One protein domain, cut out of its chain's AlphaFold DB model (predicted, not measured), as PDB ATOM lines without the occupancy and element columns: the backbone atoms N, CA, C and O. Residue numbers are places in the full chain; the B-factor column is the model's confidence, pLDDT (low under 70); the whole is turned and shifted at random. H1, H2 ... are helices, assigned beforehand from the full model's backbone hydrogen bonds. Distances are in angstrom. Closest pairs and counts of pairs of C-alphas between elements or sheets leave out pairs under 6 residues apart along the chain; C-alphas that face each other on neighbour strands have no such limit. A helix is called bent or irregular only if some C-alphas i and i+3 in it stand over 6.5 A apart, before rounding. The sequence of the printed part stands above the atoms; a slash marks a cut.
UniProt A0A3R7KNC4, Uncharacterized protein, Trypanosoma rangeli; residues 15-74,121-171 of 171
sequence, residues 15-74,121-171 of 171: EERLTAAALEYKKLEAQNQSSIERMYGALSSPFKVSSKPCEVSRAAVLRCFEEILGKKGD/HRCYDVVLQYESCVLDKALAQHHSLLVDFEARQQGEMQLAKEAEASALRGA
ATOM      1  N   GLU A  15     168.456  -7.974  74.072       76.75
ATOM      2  CA  GLU A  15     169.126  -6.954  73.258       76.75
ATOM      3  C   GLU A  15     168.273  -5.690  73.084       76.75
ATOM      4  O   GLU A  15     168.781  -4.571  73.209       76.75
ATOM      5  N   GLU A  16     166.964  -5.834  72.873       80.69
ATOM      6  CA  GLU A  16     166.055  -4.690  72.780       80.69
ATOM      7  C   GLU A  16     165.890  -3.979  74.125       80.69
ATOM      8  O   GLU A  16     165.842  -2.750  74.154       80.69
ATOM      9  N   ARG A  17     165.884  -4.709  75.250       81.06
ATOM     10  CA  ARG A  17     165.864  -4.096  76.591       81.06
ATOM     11  C   ARG A  17     167.113  -3.266  76.853       81.06
ATOM     12  O   ARG A  17     167.012  -2.157  77.372       81.06
ATOM     13  N   LEU A  18     168.285  -3.783  76.485       82.88
ATOM     14  CA  LEU A  18     169.544  -3.059  76.645       82.88
ATOM     15  C   LEU A  18     169.580  -1.818  75.750       82.88
ATOM     16  O   LEU A  18     169.988  -0.748  76.196       82.88
ATOM     17  N   THR A  19     169.090  -1.939  74.517       84.19
ATOM     18  CA  THR A  19     168.991  -0.816  73.579       84.19
ATOM     19  C   THR A  19     168.015   0.249  74.081       84.19
ATOM     20  O   THR A  19     168.348   1.431  74.073       84.19
ATOM     21  N   ALA A  20     166.842  -0.148  74.582       80.00
ATOM     22  CA  ALA A  20     165.866   0.761  75.176       80.00
ATOM     23  C   ALA A  20     166.443   1.481  76.404       80.00
ATOM     24  O   ALA A  20     166.384   2.707  76.473       80.00
ATOM     25  N   ALA A  21     167.092   0.750  77.314       80.38
ATOM     26  CA  ALA A  21     167.744   1.331  78.486       80.38
ATOM     27  C   ALA A  21     168.869   2.309  78.101       80.38
ATOM     28  O   ALA A  21     168.979   3.388  78.680       80.38
ATOM     29  N   ALA A  22     169.683   1.974  77.094       82.31
ATOM     30  CA  ALA A  22     170.732   2.857  76.592       82.31
ATOM     31  C   ALA A  22     170.160   4.131  75.943       82.31
ATOM     32  O   ALA A  22     170.694   5.223  76.144       82.31
ATOM     33  N   LEU A  23     169.060   4.016  75.190       81.69
ATOM     34  CA  LEU A  23     168.370   5.158  74.585       81.69
ATOM     35  C   LEU A  23     167.726   6.063  75.639       81.69
ATOM     36  O   LEU A  23     167.850   7.285  75.544       81.69
ATOM     37  N   GLU A  24     167.080   5.492  76.655       80.62
ATOM     38  CA  GLU A  24     166.525   6.260  77.772       80.62
ATOM     39  C   GLU A  24     167.618   6.957  78.577       80.62
ATOM     40  O   GLU A  24     167.493   8.147  78.868       80.62
ATOM     41  N   TYR A  25     168.726   6.269  78.861       79.81
ATOM     42  CA  TYR A  25     169.873   6.870  79.535       79.81
ATOM     43  C   TYR A  25     170.437   8.050  78.736       79.81
ATOM     44  O   TYR A  25     170.632   9.135  79.282       79.81
ATOM     45  N   LYS A  26     170.611   7.887  77.420       79.12
ATOM     46  CA  LYS A  26     171.075   8.959  76.531       79.12
ATOM     47  C   LYS A  26     170.097  10.137  76.482       79.12
ATOM     48  O   LYS A  26     170.513  11.293  76.427       79.12
ATOM     49  N   LYS A  27     168.790   9.867  76.512       82.00
ATOM     50  CA  LYS A  27     167.753  10.905  76.577       82.00
ATOM     51  C   LYS A  27     167.826  11.682  77.891       82.00
ATOM     52  O   LYS A  27     167.750  12.910  77.864       82.00
ATOM     53  N   LEU A  28     167.991  10.984  79.015       78.12
ATOM     54  CA  LEU A  28     168.170  11.603  80.327       78.12
ATOM     55  C   LEU A  28     169.434  12.458  80.360       78.12
ATOM     56  O   LEU A  28     169.381  13.583  80.839       78.12
ATOM     57  N   GLU A  29     170.538  11.977  79.793       76.06
ATOM     58  CA  GLU A  29     171.791  12.726  79.688       76.06
ATOM     59  C   GLU A  29     171.627  14.023  78.879       76.06
ATOM     60  O   GLU A  29     172.034  15.089  79.342       76.06
ATOM     61  N   ALA A  30     170.953  13.967  77.727       75.94
ATOM     62  CA  ALA A  30     170.672  15.149  76.909       75.94
ATOM     63  C   ALA A  30     169.759  16.161  77.628       75.94
ATOM     64  O   ALA A  30     170.016  17.368  77.608       75.94
ATOM     65  N   GLN A  31     168.711  15.687  78.312       78.88
ATOM     66  CA  GLN A  31     167.877  16.550  79.152       78.88
ATOM     67  C   GLN A  31     168.694  17.190  80.278       78.88
ATOM     68  O   GLN A  31     168.513  18.371  80.571       78.88
ATOM     69  N   ASN A  32     169.638  16.451  80.851       74.94
ATOM     70  CA  ASN A  32     170.506  16.945  81.906       74.94
ATOM     71  C   ASN A  32     171.429  18.068  81.430       74.94
ATOM     72  O   ASN A  32     171.537  19.101  82.088       74.94
ATOM     73  N   GLN A  33     172.046  17.899  80.259       76.75
ATOM     74  CA  GLN A  33     172.887  18.933  79.654       76.75
ATOM     75  C   GLN A  33     172.089  20.215  79.402       76.75
ATOM     76  O   GLN A  33     172.495  21.286  79.850       76.75
ATOM     77  N   SER A  34     170.899  20.105  78.801       80.00
ATOM     78  CA  SER A  34     170.037  21.276  78.578       80.00
ATOM     79  C   SER A  34     169.576  21.954  79.879       80.00
ATOM     80  O   SER A  34     169.402  23.173  79.922       80.00
ATOM     81  N   SER A  35     169.399  21.186  80.962       81.19
ATOM     82  CA  SER A  35     169.070  21.725  82.285       81.19
ATOM     83  C   SER A  35     170.223  22.551  82.859       81.19
ATOM     84  O   SER A  35     170.007  23.686  83.288       81.19
ATOM     85  N   ILE A  36     171.452  22.032  82.794       80.12
ATOM     86  CA  ILE A  36     172.650  22.751  83.246       80.12
ATOM     87  C   ILE A  36     172.851  24.034  82.448       80.12
ATOM     88  O   ILE A  36     173.105  25.081  83.039       80.12
ATOM     89  N   GLU A  37     172.692  23.993  81.127       82.56
ATOM     90  CA  GLU A  37     172.804  25.189  80.287       82.56
ATOM     91  C   GLU A  37     171.787  26.261  80.673       82.56
ATOM     92  O   GLU A  37     172.128  27.444  80.742       82.56
ATOM     93  N   ARG A  38     170.548  25.861  80.984       83.75
ATOM     94  CA  ARG A  38     169.512  26.785  81.456       83.75
ATOM     95  C   ARG A  38     169.872  27.393  82.812       83.75
ATOM     96  O   ARG A  38     169.697  28.596  82.988       83.75
ATOM     97  N   MET A  39     170.376  26.591  83.752       80.81
ATOM     98  CA  MET A  39     170.817  27.079  85.065       80.81
ATOM     99  C   MET A  39     172.004  28.035  84.935       80.81
ATOM    100  O   MET A  39     171.986  29.119  85.516       80.81
ATOM    101  N   TYR A  40     172.996  27.677  84.120       83.31
ATOM    102  CA  TYR A  40     174.132  28.536  83.802       83.31
ATOM    103  C   TYR A  40     173.670  29.859  83.183       83.31
ATOM    104  O   TYR A  40     174.084  30.918  83.640       83.31
ATOM    105  N   GLY A  41     172.758  29.820  82.207       82.00
ATOM    106  CA  GLY A  41     172.202  31.012  81.565       82.00
ATOM    107  C   GLY A  41     171.455  31.929  82.534       82.00
ATOM    108  O   GLY A  41     171.667  33.138  82.520       82.00
ATOM    109  N   ALA A  42     170.628  31.362  83.418       83.38
ATOM    110  CA  ALA A  42     169.889  32.121  84.429       83.38
ATOM    111  C   ALA A  42     170.815  32.780  85.457       83.38
ATOM    112  O   ALA A  42     170.553  33.892  85.917       83.38
ATOM    113  N   LEU A  43     171.905  32.099  85.817       78.81
ATOM    114  CA  LEU A  43     172.899  32.647  86.725       78.81
ATOM    115  C   LEU A  43     173.868  33.578  86.013       78.81
ATOM    116  O   LEU A  43     174.408  34.446  86.679       78.81
ATOM    117  N   SER A  44     174.106  33.460  84.709       79.94
ATOM    118  CA  SER A  44     175.008  34.344  83.972       79.94
ATOM    119  C   SER A  44     174.390  35.740  83.841       79.94
ATOM    120  O   SER A  44     173.372  35.943  83.188       79.94
ATOM    121  N   SER A  45     175.000  36.720  84.502       71.25
ATOM    122  CA  SER A  45     174.619  38.126  84.411       71.25
ATOM    123  C   SER A  45     175.655  38.818  83.533       71.25
ATOM    124  O   SER A  45     176.847  38.689  83.825       71.25
ATOM    125  N   PRO A  46     175.247  39.581  82.503       69.12
ATOM    126  CA  PRO A  46     176.177  40.384  81.709       69.12
ATOM    127  C   PRO A  46     176.800  41.524  82.529       69.12
ATOM    128  O   PRO A  46     177.834  42.073  82.157       69.12
ATOM    129  N   PHE A  47     176.198  41.871  83.668       68.88
ATOM    130  CA  PHE A  47     176.730  42.853  84.599       68.88
ATOM    131  C   PHE A  47     177.547  42.156  85.686       68.88
ATOM    132  O   PHE A  47     177.017  41.309  86.412       68.88
ATOM    133  N   LYS A  48     178.817  42.553  85.822       61.44
ATOM    134  CA  LYS A  48     179.655  42.219  86.979       61.44
ATOM    135  C   LYS A  48     179.172  43.060  88.153       61.44
ATOM    136  O   LYS A  48     179.455  44.255  88.200       61.44
ATOM    137  N   VAL A  49     178.423  42.465  89.077       60.09
ATOM    138  CA  VAL A  49     177.951  43.183  90.267       60.09
ATOM    139  C   VAL A  49     178.718  42.684  91.480       60.09
ATOM    140  O   VAL A  49     178.183  41.992  92.339       60.09
ATOM    141  N   SER A  50     179.997  43.058  91.547       60.41
ATOM    142  CA  SER A  50     180.894  42.713  92.660       60.41
ATOM    143  C   SER A  50     180.406  43.218  94.024       60.41
ATOM    144  O   SER A  50     180.885  42.751  95.052       60.41
ATOM    145  N   SER A  51     179.448  44.150  94.049       66.06
ATOM    146  CA  SER A  51     178.869  44.727  95.264       66.06
ATOM    147  C   SER A  51     177.626  44.002  95.794       66.06
ATOM    148  O   SER A  51     177.131  44.374  96.858       66.06
ATOM    149  N   LYS A  52     177.088  42.992  95.093       73.81
ATOM    150  CA  LYS A  52     175.907  42.262  95.579       73.81
ATOM    151  C   LYS A  52     176.280  41.256  96.671       73.81
ATOM    152  O   LYS A  52     177.296  40.564  96.545       73.81
ATOM    153  N   PRO A  53     175.437  41.098  97.710       72.94
ATOM    154  CA  PRO A  53     175.583  39.966  98.610       72.94
ATOM    155  C   PRO A  53     175.474  38.676  97.782       72.94
ATOM    156  O   PRO A  53     174.632  38.579  96.894       72.94
ATOM    157  N   CYS A  54     176.339  37.700  98.068       85.38
ATOM    158  CA  CYS A  54     176.351  36.369  97.437       85.38
ATOM    159  C   CYS A  54     176.958  36.267  96.026       85.38
ATOM    160  O   CYS A  54     176.918  35.187  95.430       85.38
ATOM    161  N   GLU A  55     177.594  37.323  95.505       85.19
ATOM    162  CA  GLU A  55     178.255  37.272  94.189       85.19
ATOM    163  C   GLU A  55     179.417  36.260  94.149       85.19
ATOM    164  O   GLU A  55     179.592  35.553  93.159       85.19
ATOM    165  N   VAL A  56     180.162  36.112  95.251       85.00
ATOM    166  CA  VAL A  56     181.259  35.130  95.369       85.00
ATOM    167  C   VAL A  56     180.742  33.694  95.234       85.00
ATOM    168  O   VAL A  56     181.277  32.907  94.455       85.00
ATOM    169  N   SER A  57     179.662  33.358  95.946       84.50
ATOM    170  CA  SER A  57     179.004  32.050  95.840       84.50
ATOM    171  C   SER A  57     178.396  31.828  94.453       84.50
ATOM    172  O   SER A  57     178.525  30.743  93.895       84.50
ATOM    173  N   ARG A  58     177.817  32.868  93.836       86.56
ATOM    174  CA  ARG A  58     177.296  32.797  92.465       86.56
ATOM    175  C   ARG A  58     178.402  32.480  91.455       86.56
ATOM    176  O   ARG A  58     178.219  31.625  90.592       86.56
ATOM    177  N   ALA A  59     179.558  33.132  91.576       84.94
ATOM    178  CA  ALA A  59     180.715  32.878  90.720       84.94
ATOM    179  C   ALA A  59     181.260  31.448  90.885       84.94
ATOM    180  O   ALA A  59     181.677  30.830  89.908       84.94
ATOM    181  N   ALA A  60     181.225  30.887  92.099       86.62
ATOM    182  CA  ALA A  60     181.600  29.492  92.337       86.62
ATOM    183  C   ALA A  60     180.668  28.501  91.615       86.62
ATOM    184  O   ALA A  60     181.151  27.546  91.008       86.62
ATOM    185  N   VAL A  61     179.355  28.760  91.611       87.38
ATOM    186  CA  VAL A  61     178.381  27.948  90.863       87.38
ATOM    187  C   VAL A  61     178.628  28.025  89.356       87.38
ATOM    188  O   VAL A  61     178.640  26.995  88.685       87.38
ATOM    189  N   LEU A  62     178.873  29.227  88.822       86.88
ATOM    190  CA  LEU A  62     179.155  29.413  87.396       86.88
ATOM    191  C   LEU A  62     180.408  28.654  86.955       86.88
ATOM    192  O   LEU A  62     180.336  27.915  85.977       86.88
ATOM    193  N   ARG A  63     181.504  28.739  87.721       85.81
ATOM    194  CA  ARG A  63     182.727  27.965  87.444       85.81
ATOM    195  C   ARG A  63     182.469  26.459  87.442       85.81
ATOM    196  O   ARG A  63     182.945  25.756  86.558       85.81
ATOM    197  N   CYS A  64     181.674  25.967  88.390       85.88
ATOM    198  CA  CYS A  64     181.341  24.547  88.446       85.88
ATOM    199  C   CYS A  64     180.519  24.097  87.220       85.88
ATOM    200  O   CYS A  64     180.781  23.042  86.642       85.88
ATOM    201  N   PHE A  65     179.565  24.910  86.757       84.38
ATOM    202  CA  PHE A  65     178.826  24.612  85.528       84.38
ATOM    203  C   PHE A  65     179.684  24.740  84.261       84.38
ATOM    204  O   PHE A  65     179.506  23.943  83.343       84.38
ATOM    205  N   GLU A  66     180.640  25.668  84.200       85.19
ATOM    206  CA  GLU A  66     181.600  25.779  83.088       85.19
ATOM    207  C   GLU A  66     182.478  24.532  82.952       85.19
ATOM    208  O   GLU A  66     182.689  24.055  81.835       85.19
ATOM    209  N   GLU A  67     182.936  23.969  84.076       82.69
ATOM    210  CA  GLU A  67     183.692  22.713  84.103       82.69
ATOM    211  C   GLU A  67     182.875  21.540  83.549       82.69
ATOM    212  O   GLU A  67     183.408  20.718  82.802       82.69
ATOM    213  N   ILE A  68     181.574  21.478  83.856       78.19
ATOM    214  CA  ILE A  68     180.680  20.432  83.337       78.19
ATOM    215  C   ILE A  68     180.380  20.633  81.848       78.19
ATOM    216  O   ILE A  68     180.337  19.665  81.091       78.19
ATOM    217  N   LEU A  69     180.174  21.877  81.418       75.88
ATOM    218  CA  LEU A  69     179.875  22.216  80.026       75.88
ATOM    219  C   LEU A  69     181.119  22.177  79.121       75.88
ATOM    220  O   LEU A  69     181.002  22.423  77.922       75.88
ATOM    221  N   GLY A  70     182.309  21.914  79.676       70.38
ATOM    222  CA  GLY A  70     183.572  21.947  78.936       70.38
ATOM    223  C   GLY A  70     183.944  23.346  78.432       70.38
ATOM    224  O   GLY A  70     184.822  23.483  77.586       70.38
ATOM    225  N   LYS A  71     183.298  24.394  78.954       62.56
ATOM    226  CA  LYS A  71     183.536  25.802  78.605       62.56
ATOM    227  C   LYS A  71     184.619  26.405  79.492       62.56
ATOM    228  O   LYS A  71     184.488  27.543  79.934       62.56
ATOM    229  N   LYS A  72     185.676  25.646  79.792       56.00
ATOM    230  CA  LYS A  72     186.807  26.179  80.550       56.00
ATOM    231  C   LYS A  72     187.504  27.208  79.664       56.00
ATOM    232  O   LYS A  72     188.233  26.847  78.745       56.00
ATOM    233  N   GLY A  73     187.190  28.480  79.890       49.22
ATOM    234  CA  GLY A  73     187.863  29.587  79.235       49.22
ATOM    235  C   GLY A  73     189.354  29.511  79.538       49.22
ATOM    236  O   GLY A  73     189.750  29.374  80.694       49.22
ATOM    237  N   ASP A  74     190.163  29.589  78.489       42.84
ATOM    238  CA  ASP A  74     191.624  29.672  78.518       42.84
ATOM    239  C   ASP A  74     192.046  31.077  79.002       42.84
ATOM    240  O   ASP A  74     192.623  31.889  78.279       42.84
ATOM    241  N   HIS A 121     175.071  16.421  89.714       67.75
ATOM    242  CA  HIS A 121     175.156  16.547  91.169       67.75
ATOM    243  C   HIS A 121     176.507  17.080  91.660       67.75
ATOM    244  O   HIS A 121     176.632  17.392  92.838       67.75
ATOM    245  N   ARG A 122     177.520  17.226  90.790       76.69
ATOM    246  CA  ARG A 122     178.846  17.700  91.222       76.69
ATOM    247  C   ARG A 122     178.822  19.138  91.730       76.69
ATOM    248  O   ARG A 122     179.610  19.477  92.599       76.69
ATOM    249  N   CYS A 123     177.900  19.953  91.222       83.75
ATOM    250  CA  CYS A 123     177.739  21.341  91.654       83.75
ATOM    251  C   CYS A 123     176.690  21.521  92.754       83.75
ATOM    252  O   CYS A 123     176.373  22.655  93.098       83.75
ATOM    253  N   TYR A 124     176.124  20.440  93.294       84.12
ATOM    254  CA  TYR A 124     175.024  20.535  94.251       84.12
ATOM    255  C   TYR A 124     175.415  21.328  95.505       84.12
ATOM    256  O   TYR A 124     174.704  22.253  95.889       84.12
ATOM    257  N   ASP A 125     176.588  21.049  96.073       84.44
ATOM    258  CA  ASP A 125     177.046  21.710  97.300       84.44
ATOM    259  C   ASP A 125     177.292  23.212  97.098       84.44
ATOM    260  O   ASP A 125     176.920  24.030  97.940       84.44
ATOM    261  N   VAL A 126     177.869  23.606  95.956       87.00
ATOM    262  CA  VAL A 126     178.091  25.030  95.642       87.00
ATOM    263  C   VAL A 126     176.780  25.758  95.338       87.00
ATOM    264  O   VAL A 126     176.633  26.926  95.697       87.00
ATOM    265  N   VAL A 127     175.807  25.074  94.726       87.19
ATOM    266  CA  VAL A 127     174.459  25.614  94.499       87.19
ATOM    267  C   VAL A 127     173.742  25.835  95.829       87.19
ATOM    268  O   VAL A 127     173.189  26.913  96.029       87.19
ATOM    269  N   LEU A 128     173.821  24.880  96.759       87.25
ATOM    270  CA  LEU A 128     173.248  25.017  98.101       87.25
ATOM    271  C   LEU A 128     173.831  26.209  98.866       87.25
ATOM    272  O   LEU A 128     173.091  26.951  99.503       87.25
ATOM    273  N   GLN A 129     175.144  26.432  98.784       87.19
ATOM    274  CA  GLN A 129     175.782  27.588  99.426       87.19
ATOM    275  C   GLN A 129     175.322  28.924  98.829       87.19
ATOM    276  O   GLN A 129     175.191  29.926  99.538       87.19
ATOM    277  N   TYR A 130     175.096  28.967  97.515       88.38
ATOM    278  CA  TYR A 130     174.525  30.144  96.873       88.38
ATOM    279  C   TYR A 130     173.074  30.367  97.313       88.38
ATOM    280  O   TYR A 130     172.720  31.486  97.680       88.38
ATOM    281  N   GLU A 131     172.262  29.310  97.335       87.31
ATOM    282  CA  GLU A 131     170.872  29.353  97.791       87.31
ATOM    283  C   GLU A 131     170.767  29.852  99.235       87.31
ATOM    284  O   GLU A 131     170.039  30.812  99.492       87.31
ATOM    285  N   SER A 132     171.548  29.282 100.158       88.56
ATOM    286  CA  SER A 132     171.547  29.703 101.560       88.56
ATOM    287  C   SER A 132     171.911  31.179 101.692       88.56
ATOM    288  O   SER A 132     171.235  31.933 102.383       88.56
ATOM    289  N   CYS A 133     172.927  31.641 100.957       87.88
ATOM    290  CA  CYS A 133     173.306  33.046 100.977       87.88
ATOM    291  C   CYS A 133     172.180  33.962 100.455       87.88
ATOM    292  O   CYS A 133     171.919  35.013 101.046       87.88
ATOM    293  N   VAL A 134     171.511  33.585  99.359       86.56
ATOM    294  CA  VAL A 134     170.404  34.365  98.779       86.56
ATOM    295  C   VAL A 134     169.231  34.454  99.752       86.56
ATOM    296  O   VAL A 134     168.703  35.550  99.956       86.56
ATOM    297  N   LEU A 135     168.855  33.335 100.370       85.19
ATOM    298  CA  LEU A 135     167.770  33.284 101.347       85.19
ATOM    299  C   LEU A 135     168.096  34.113 102.595       85.19
ATOM    300  O   LEU A 135     167.270  34.916 103.023       85.19
ATOM    301  N   ASP A 136     169.313  33.999 103.124       83.88
ATOM    302  CA  ASP A 136     169.679  34.664 104.376       83.88
ATOM    303  C   ASP A 136     169.936  36.165 104.202       83.88
ATOM    304  O   ASP A 136     169.598  36.966 105.074       83.88
ATOM    305  N   LYS A 137     170.565  36.574 103.093       80.69
ATOM    306  CA  LYS A 137     171.041  37.956 102.914       80.69
ATOM    307  C   LYS A 137     170.208  38.746 101.924       80.69
ATOM    308  O   LYS A 137     169.752  39.839 102.252       80.69
ATOM    309  N   ALA A 138     170.031  38.236 100.708       75.88
ATOM    310  CA  ALA A 138     169.385  39.006  99.648       75.88
ATOM    311  C   ALA A 138     167.880  39.167  99.907       75.88
ATOM    312  O   ALA A 138     167.343  40.265  99.757       75.88
ATOM    313  N   LEU A 139     167.212  38.101 100.352       77.38
ATOM    314  CA  LEU A 139     165.777  38.119 100.631       77.38
ATOM    315  C   LEU A 139     165.456  38.982 101.860       77.38
ATOM    316  O   LEU A 139     164.563  39.827 101.796       77.38
ATOM    317  N   ALA A 140     166.245  38.864 102.931       75.88
ATOM    318  CA  ALA A 140     166.113  39.712 104.116       75.88
ATOM    319  C   ALA A 140     166.297  41.208 103.794       75.88
ATOM    320  O   ALA A 140     165.495  42.041 104.220       75.88
ATOM    321  N   GLN A 141     167.306  41.560 102.989       76.94
ATOM    322  CA  GLN A 141     167.513  42.942 102.542       76.94
ATOM    323  C   GLN A 141     166.361  43.448 101.672       76.94
ATOM    324  O   GLN A 141     165.916  44.581 101.845       76.94
ATOM    325  N   HIS A 142     165.844  42.617 100.766       81.31
ATOM    326  CA  HIS A 142     164.701  42.985  99.936       81.31
ATOM    327  C   HIS A 142     163.446  43.239 100.780       81.31
ATOM    328  O   HIS A 142     162.739  44.216 100.553       81.31
ATOM    329  N   HIS A 143     163.192  42.405 101.791       82.31
ATOM    330  CA  HIS A 143     162.078  42.602 102.717       82.31
ATOM    331  C   HIS A 143     162.221  43.910 103.504       82.31
ATOM    332  O   HIS A 143     161.252  44.657 103.601       82.31
ATOM    333  N   SER A 144     163.424  44.238 103.985       81.81
ATOM    334  CA  SER A 144     163.685  45.532 104.635       81.81
ATOM    335  C   SER A 144     163.394  46.710 103.702       81.81
ATOM    336  O   SER A 144     162.708  47.647 104.093       81.81
ATOM    337  N   LEU A 145     163.861  46.648 102.451       85.38
ATOM    338  CA  LEU A 145     163.639  47.714 101.469       85.38
ATOM    339  C   LEU A 145     162.155  47.915 101.143       85.38
ATOM    340  O   LEU A 145     161.725  49.055 100.971       85.38
ATOM    341  N   LEU A 146     161.377  46.832 101.064       88.25
ATOM    342  CA  LEU A 146     159.930  46.912 100.853       88.25
ATOM    343  C   LEU A 146     159.224  47.584 102.033       88.25
ATOM    344  O   LEU A 146     158.394  48.464 101.814       88.25
ATOM    345  N   VAL A 147     159.589  47.222 103.265       90.19
ATOM    346  CA  VAL A 147     159.025  47.835 104.477       90.19
ATOM    347  C   VAL A 147     159.373  49.324 104.547       90.19
ATOM    348  O   VAL A 147     158.491  50.148 104.778       90.19
ATOM    349  N   ASP A 148     160.623  49.698 104.269       88.88
ATOM    350  CA  ASP A 148     161.058  51.102 104.261       88.88
ATOM    351  C   ASP A 148     160.376  51.928 103.162       88.88
ATOM    352  O   ASP A 148     160.178  53.139 103.306       88.88
ATOM    353  N   PHE A 149     160.067  51.299 102.027       90.38
ATOM    354  CA  PHE A 149     159.330  51.932 100.940       90.38
ATOM    355  C   PHE A 149     157.865  52.155 101.323       90.38
ATOM    356  O   PHE A 149     157.346  53.256 101.142       90.38
ATOM    357  N   GLU A 150     157.213  51.147 101.901       91.06
ATOM    358  CA  GLU A 150     155.830  51.250 102.365       91.06
ATOM    359  C   GLU A 150     155.683  52.298 103.477       91.06
ATOM    360  O   GLU A 150     154.790  53.144 103.415       91.06
ATOM    361  N   ALA A 151     156.606  52.315 104.443       89.62
ATOM    362  CA  ALA A 151     156.629  53.304 105.518       89.62
ATOM    363  C   ALA A 151     156.761  54.739 104.984       89.62
ATOM    364  O   ALA A 151     156.057  55.640 105.441       89.62
ATOM    365  N   ARG A 152     157.618  54.957 103.975       88.94
ATOM    366  CA  ARG A 152     157.735  56.259 103.302       88.94
ATOM    367  C   ARG A 152     156.436  56.663 102.618       88.94
ATOM    368  O   ARG A 152     155.988  57.790 102.805       88.94
ATOM    369  N   GLN A 153     155.800  55.741 101.903       91.06
ATOM    370  CA  GLN A 153     154.533  56.016 101.229       91.06
ATOM    371  C   GLN A 153     153.412  56.386 102.214       91.06
ATOM    372  O   GLN A 153     152.640  57.312 101.972       91.06
ATOM    373  N   GLN A 154     153.332  55.689 103.351       88.12
ATOM    374  CA  GLN A 154     152.360  55.987 104.404       88.12
ATOM    375  C   GLN A 154     152.628  57.341 105.073       88.12
ATOM    376  O   GLN A 154     151.681  58.091 105.315       88.12
ATOM    377  N   GLY A 155     153.898  57.676 105.323       88.44
ATOM    378  CA  GLY A 155     154.296  58.980 105.856       88.44
ATOM    379  C   GLY A 155     153.953  60.134 104.911       88.44
ATOM    380  O   GLY A 155     153.380  61.134 105.342       88.44
ATOM    381  N   GLU A 156     154.213  59.978 103.612       88.75
ATOM    382  CA  GLU A 156     153.835  60.962 102.589       88.75
ATOM    383  C   GLU A 156     152.310  61.151 102.514       88.75
ATOM    384  O   GLU A 156     151.827  62.283 102.451       88.75
ATOM    385  N   MET A 157     151.531  60.068 102.604       87.50
ATOM    386  CA  MET A 157     150.066  60.145 102.650       87.50
ATOM    387  C   MET A 157     149.530  60.814 103.923       87.50
ATOM    388  O   MET A 157     148.526  61.528 103.855       87.50
ATOM    389  N   GLN A 158     150.153  60.592 105.084       87.44
ATOM    390  CA  GLN A 158     149.761  61.258 106.332       87.44
ATOM    391  C   GLN A 158     150.047  62.758 106.282       87.44
ATOM    392  O   GLN A 158     149.149  63.547 106.564       87.44
ATOM    393  N   LEU A 159     151.238  63.153 105.828       87.62
ATOM    394  CA  LEU A 159     151.599  64.563 105.660       87.62
ATOM    395  C   LEU A 159     150.674  65.281 104.671       87.62
ATOM    396  O   LEU A 159     150.255  66.409 104.928       87.62
ATOM    397  N   ALA A 160     150.297  64.624 103.569       85.31
ATOM    398  CA  ALA A 160     149.337  65.174 102.614       85.31
ATOM    399  C   ALA A 160     147.950  65.402 103.248       85.31
ATOM    400  O   ALA A 160     147.360  66.467 103.071       85.31
ATOM    401  N   LYS A 161     147.455  64.441 104.042       85.75
ATOM    402  CA  LYS A 161     146.174  64.570 104.759       85.75
ATOM    403  C   LYS A 161     146.198  65.659 105.829       85.75
ATOM    404  O   LYS A 161     145.217  66.379 105.989       85.75
ATOM    405  N   GLU A 162     147.295  65.784 106.567       83.00
ATOM    406  CA  GLU A 162     147.457  66.825 107.587       83.00
ATOM    407  C   GLU A 162     147.543  68.223 106.966       83.00
ATOM    408  O   GLU A 162     146.945  69.165 107.494       83.00
ATOM    409  N   ALA A 163     148.213  68.362 105.819       83.50
ATOM    410  CA  ALA A 163     148.252  69.608 105.059       83.50
ATOM    411  C   ALA A 163     146.858  70.012 104.543       83.50
ATOM    412  O   ALA A 163     146.464  71.170 104.683       83.50
ATOM    413  N   GLU A 164     146.080  69.061 104.020       81.50
ATOM    414  CA  GLU A 164     144.707  69.293 103.553       81.50
ATOM    415  C   GLU A 164     143.761  69.671 104.709       81.50
ATOM    416  O   GLU A 164     143.016  70.650 104.626       81.50
ATOM    417  N   ALA A 165     143.847  68.962 105.838       81.06
ATOM    418  CA  ALA A 165     143.062  69.260 107.037       81.06
ATOM    419  C   ALA A 165     143.416  70.623 107.659       81.06
ATOM    420  O   ALA A 165     142.543  71.307 108.201       81.06
ATOM    421  N   SER A 166     144.684  71.034 107.578       77.06
ATOM    422  CA  SER A 166     145.151  72.335 108.070       77.06
ATOM    423  C   SER A 166     144.720  73.482 107.153       77.06
ATOM    424  O   SER A 166     144.333  74.538 107.649       77.06
ATOM    425  N   ALA A 167     144.703  73.267 105.835       74.75
ATOM    426  CA  ALA A 167     144.188  74.233 104.863       74.75
ATOM    427  C   ALA A 167     142.682  74.502 105.049       74.75
ATOM    428  O   ALA A 167     142.244  75.643 104.933       74.75
ATOM    429  N   LEU A 168     141.903  73.480 105.419       68.44
ATOM    430  CA  LEU A 168     140.470  73.599 105.722       68.44
ATOM    431  C   LEU A 168     140.161  74.316 107.048       68.44
ATOM    432  O   LEU A 168     139.053  74.809 107.219       68.44
ATOM    433  N   ARG A 169     141.105  74.368 107.998       68.25
ATOM    434  CA  ARG A 169     140.944  75.093 109.277       68.25
ATOM    435  C   ARG A 169     141.396  76.553 109.226       68.25
ATOM    436  O   ARG A 169     141.105  77.292 110.162       68.25
ATOM    437  N   GLY A 170     142.147  76.940 108.197       57.53
ATOM    438  CA  GLY A 170     142.673  78.297 108.021       57.53
ATOM    439  C   GLY A 170     141.837  79.206 107.112       57.53
ATOM    440  O   GLY A 170     142.210  80.367 106.953       57.53
ATOM    441  N   ALA A 171     140.757  78.689 106.516       50.38
ATOM    442  CA  ALA A 171     139.790  79.422 105.692       50.38
ATOM    443  C   ALA A 171     138.503  79.702 106.480       50.38
ATOM    444  O   ALA A 171     137.909  80.779 106.253       50.38
TER     445      ALA A 171
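This is residues 15 to 74 and 121 to 171 of the 171 residues of an uncharacterized protein of Trypanosoma rangeli (UniProt A0A3R7KNC4). Two long helices, H1 and H3, stick out opposite ways, H1 with its residues 15 to 32 and H3 with its residues 142 to 169, from a small body where short H2 packs on residues 36 to 43 of H1 and residues 122 to 133 of H3. The printed part has 111 residues with three named helices, H1, H2, H3 in chain order, and no named strand: all helix. It is an extended rod, radius of gyration of the C-alphas 25.6 A, spanning 96 by 36 by 23 A.

H1, residues 15 to 43, begins at C-alpha 15 (169.126, -6.954, 73.258) and is 42.0 A long. H2 is residues 55 to 68, 20.2 A. H3, residues 121 to 169, 70.2 A, ends at C-alpha 169 (140.944, 75.093, 109.277); it has a kink of 27 degrees near residue 132 and is irregular, C-alphas 122 and 125 being 7.5 A apart.

H2 touches H1's residues 36 to 43 alone, closest C-alphas Tyr 40 and Leu 62, 6.2 A; this helical hairpin has a shallow tilt of 30 degrees, opposite ways. H2 touches H3's residues 122 to 133 alone, closest C-alphas Ser 57 and Tyr 130, 5.0 A, opposite ways at a steep tilt of 37 degrees, only just past shallow. H1 and H3 are apart. Every O i to N i+4 pair is within hydrogen-bond range in H1 and H2, 41 of 45 in H3.

The C-alphas of Glu 15 and Ala 171, the farthest apart, are 96.8 A apart. The link H1 to H2 is long; residues 75 to 120 are cut out, leaving 24.6 A between C-alphas 74 and 121. In this model pLDDT is under 70 at residues 46 to 51, 71 to 74, 121 and 168 to 171.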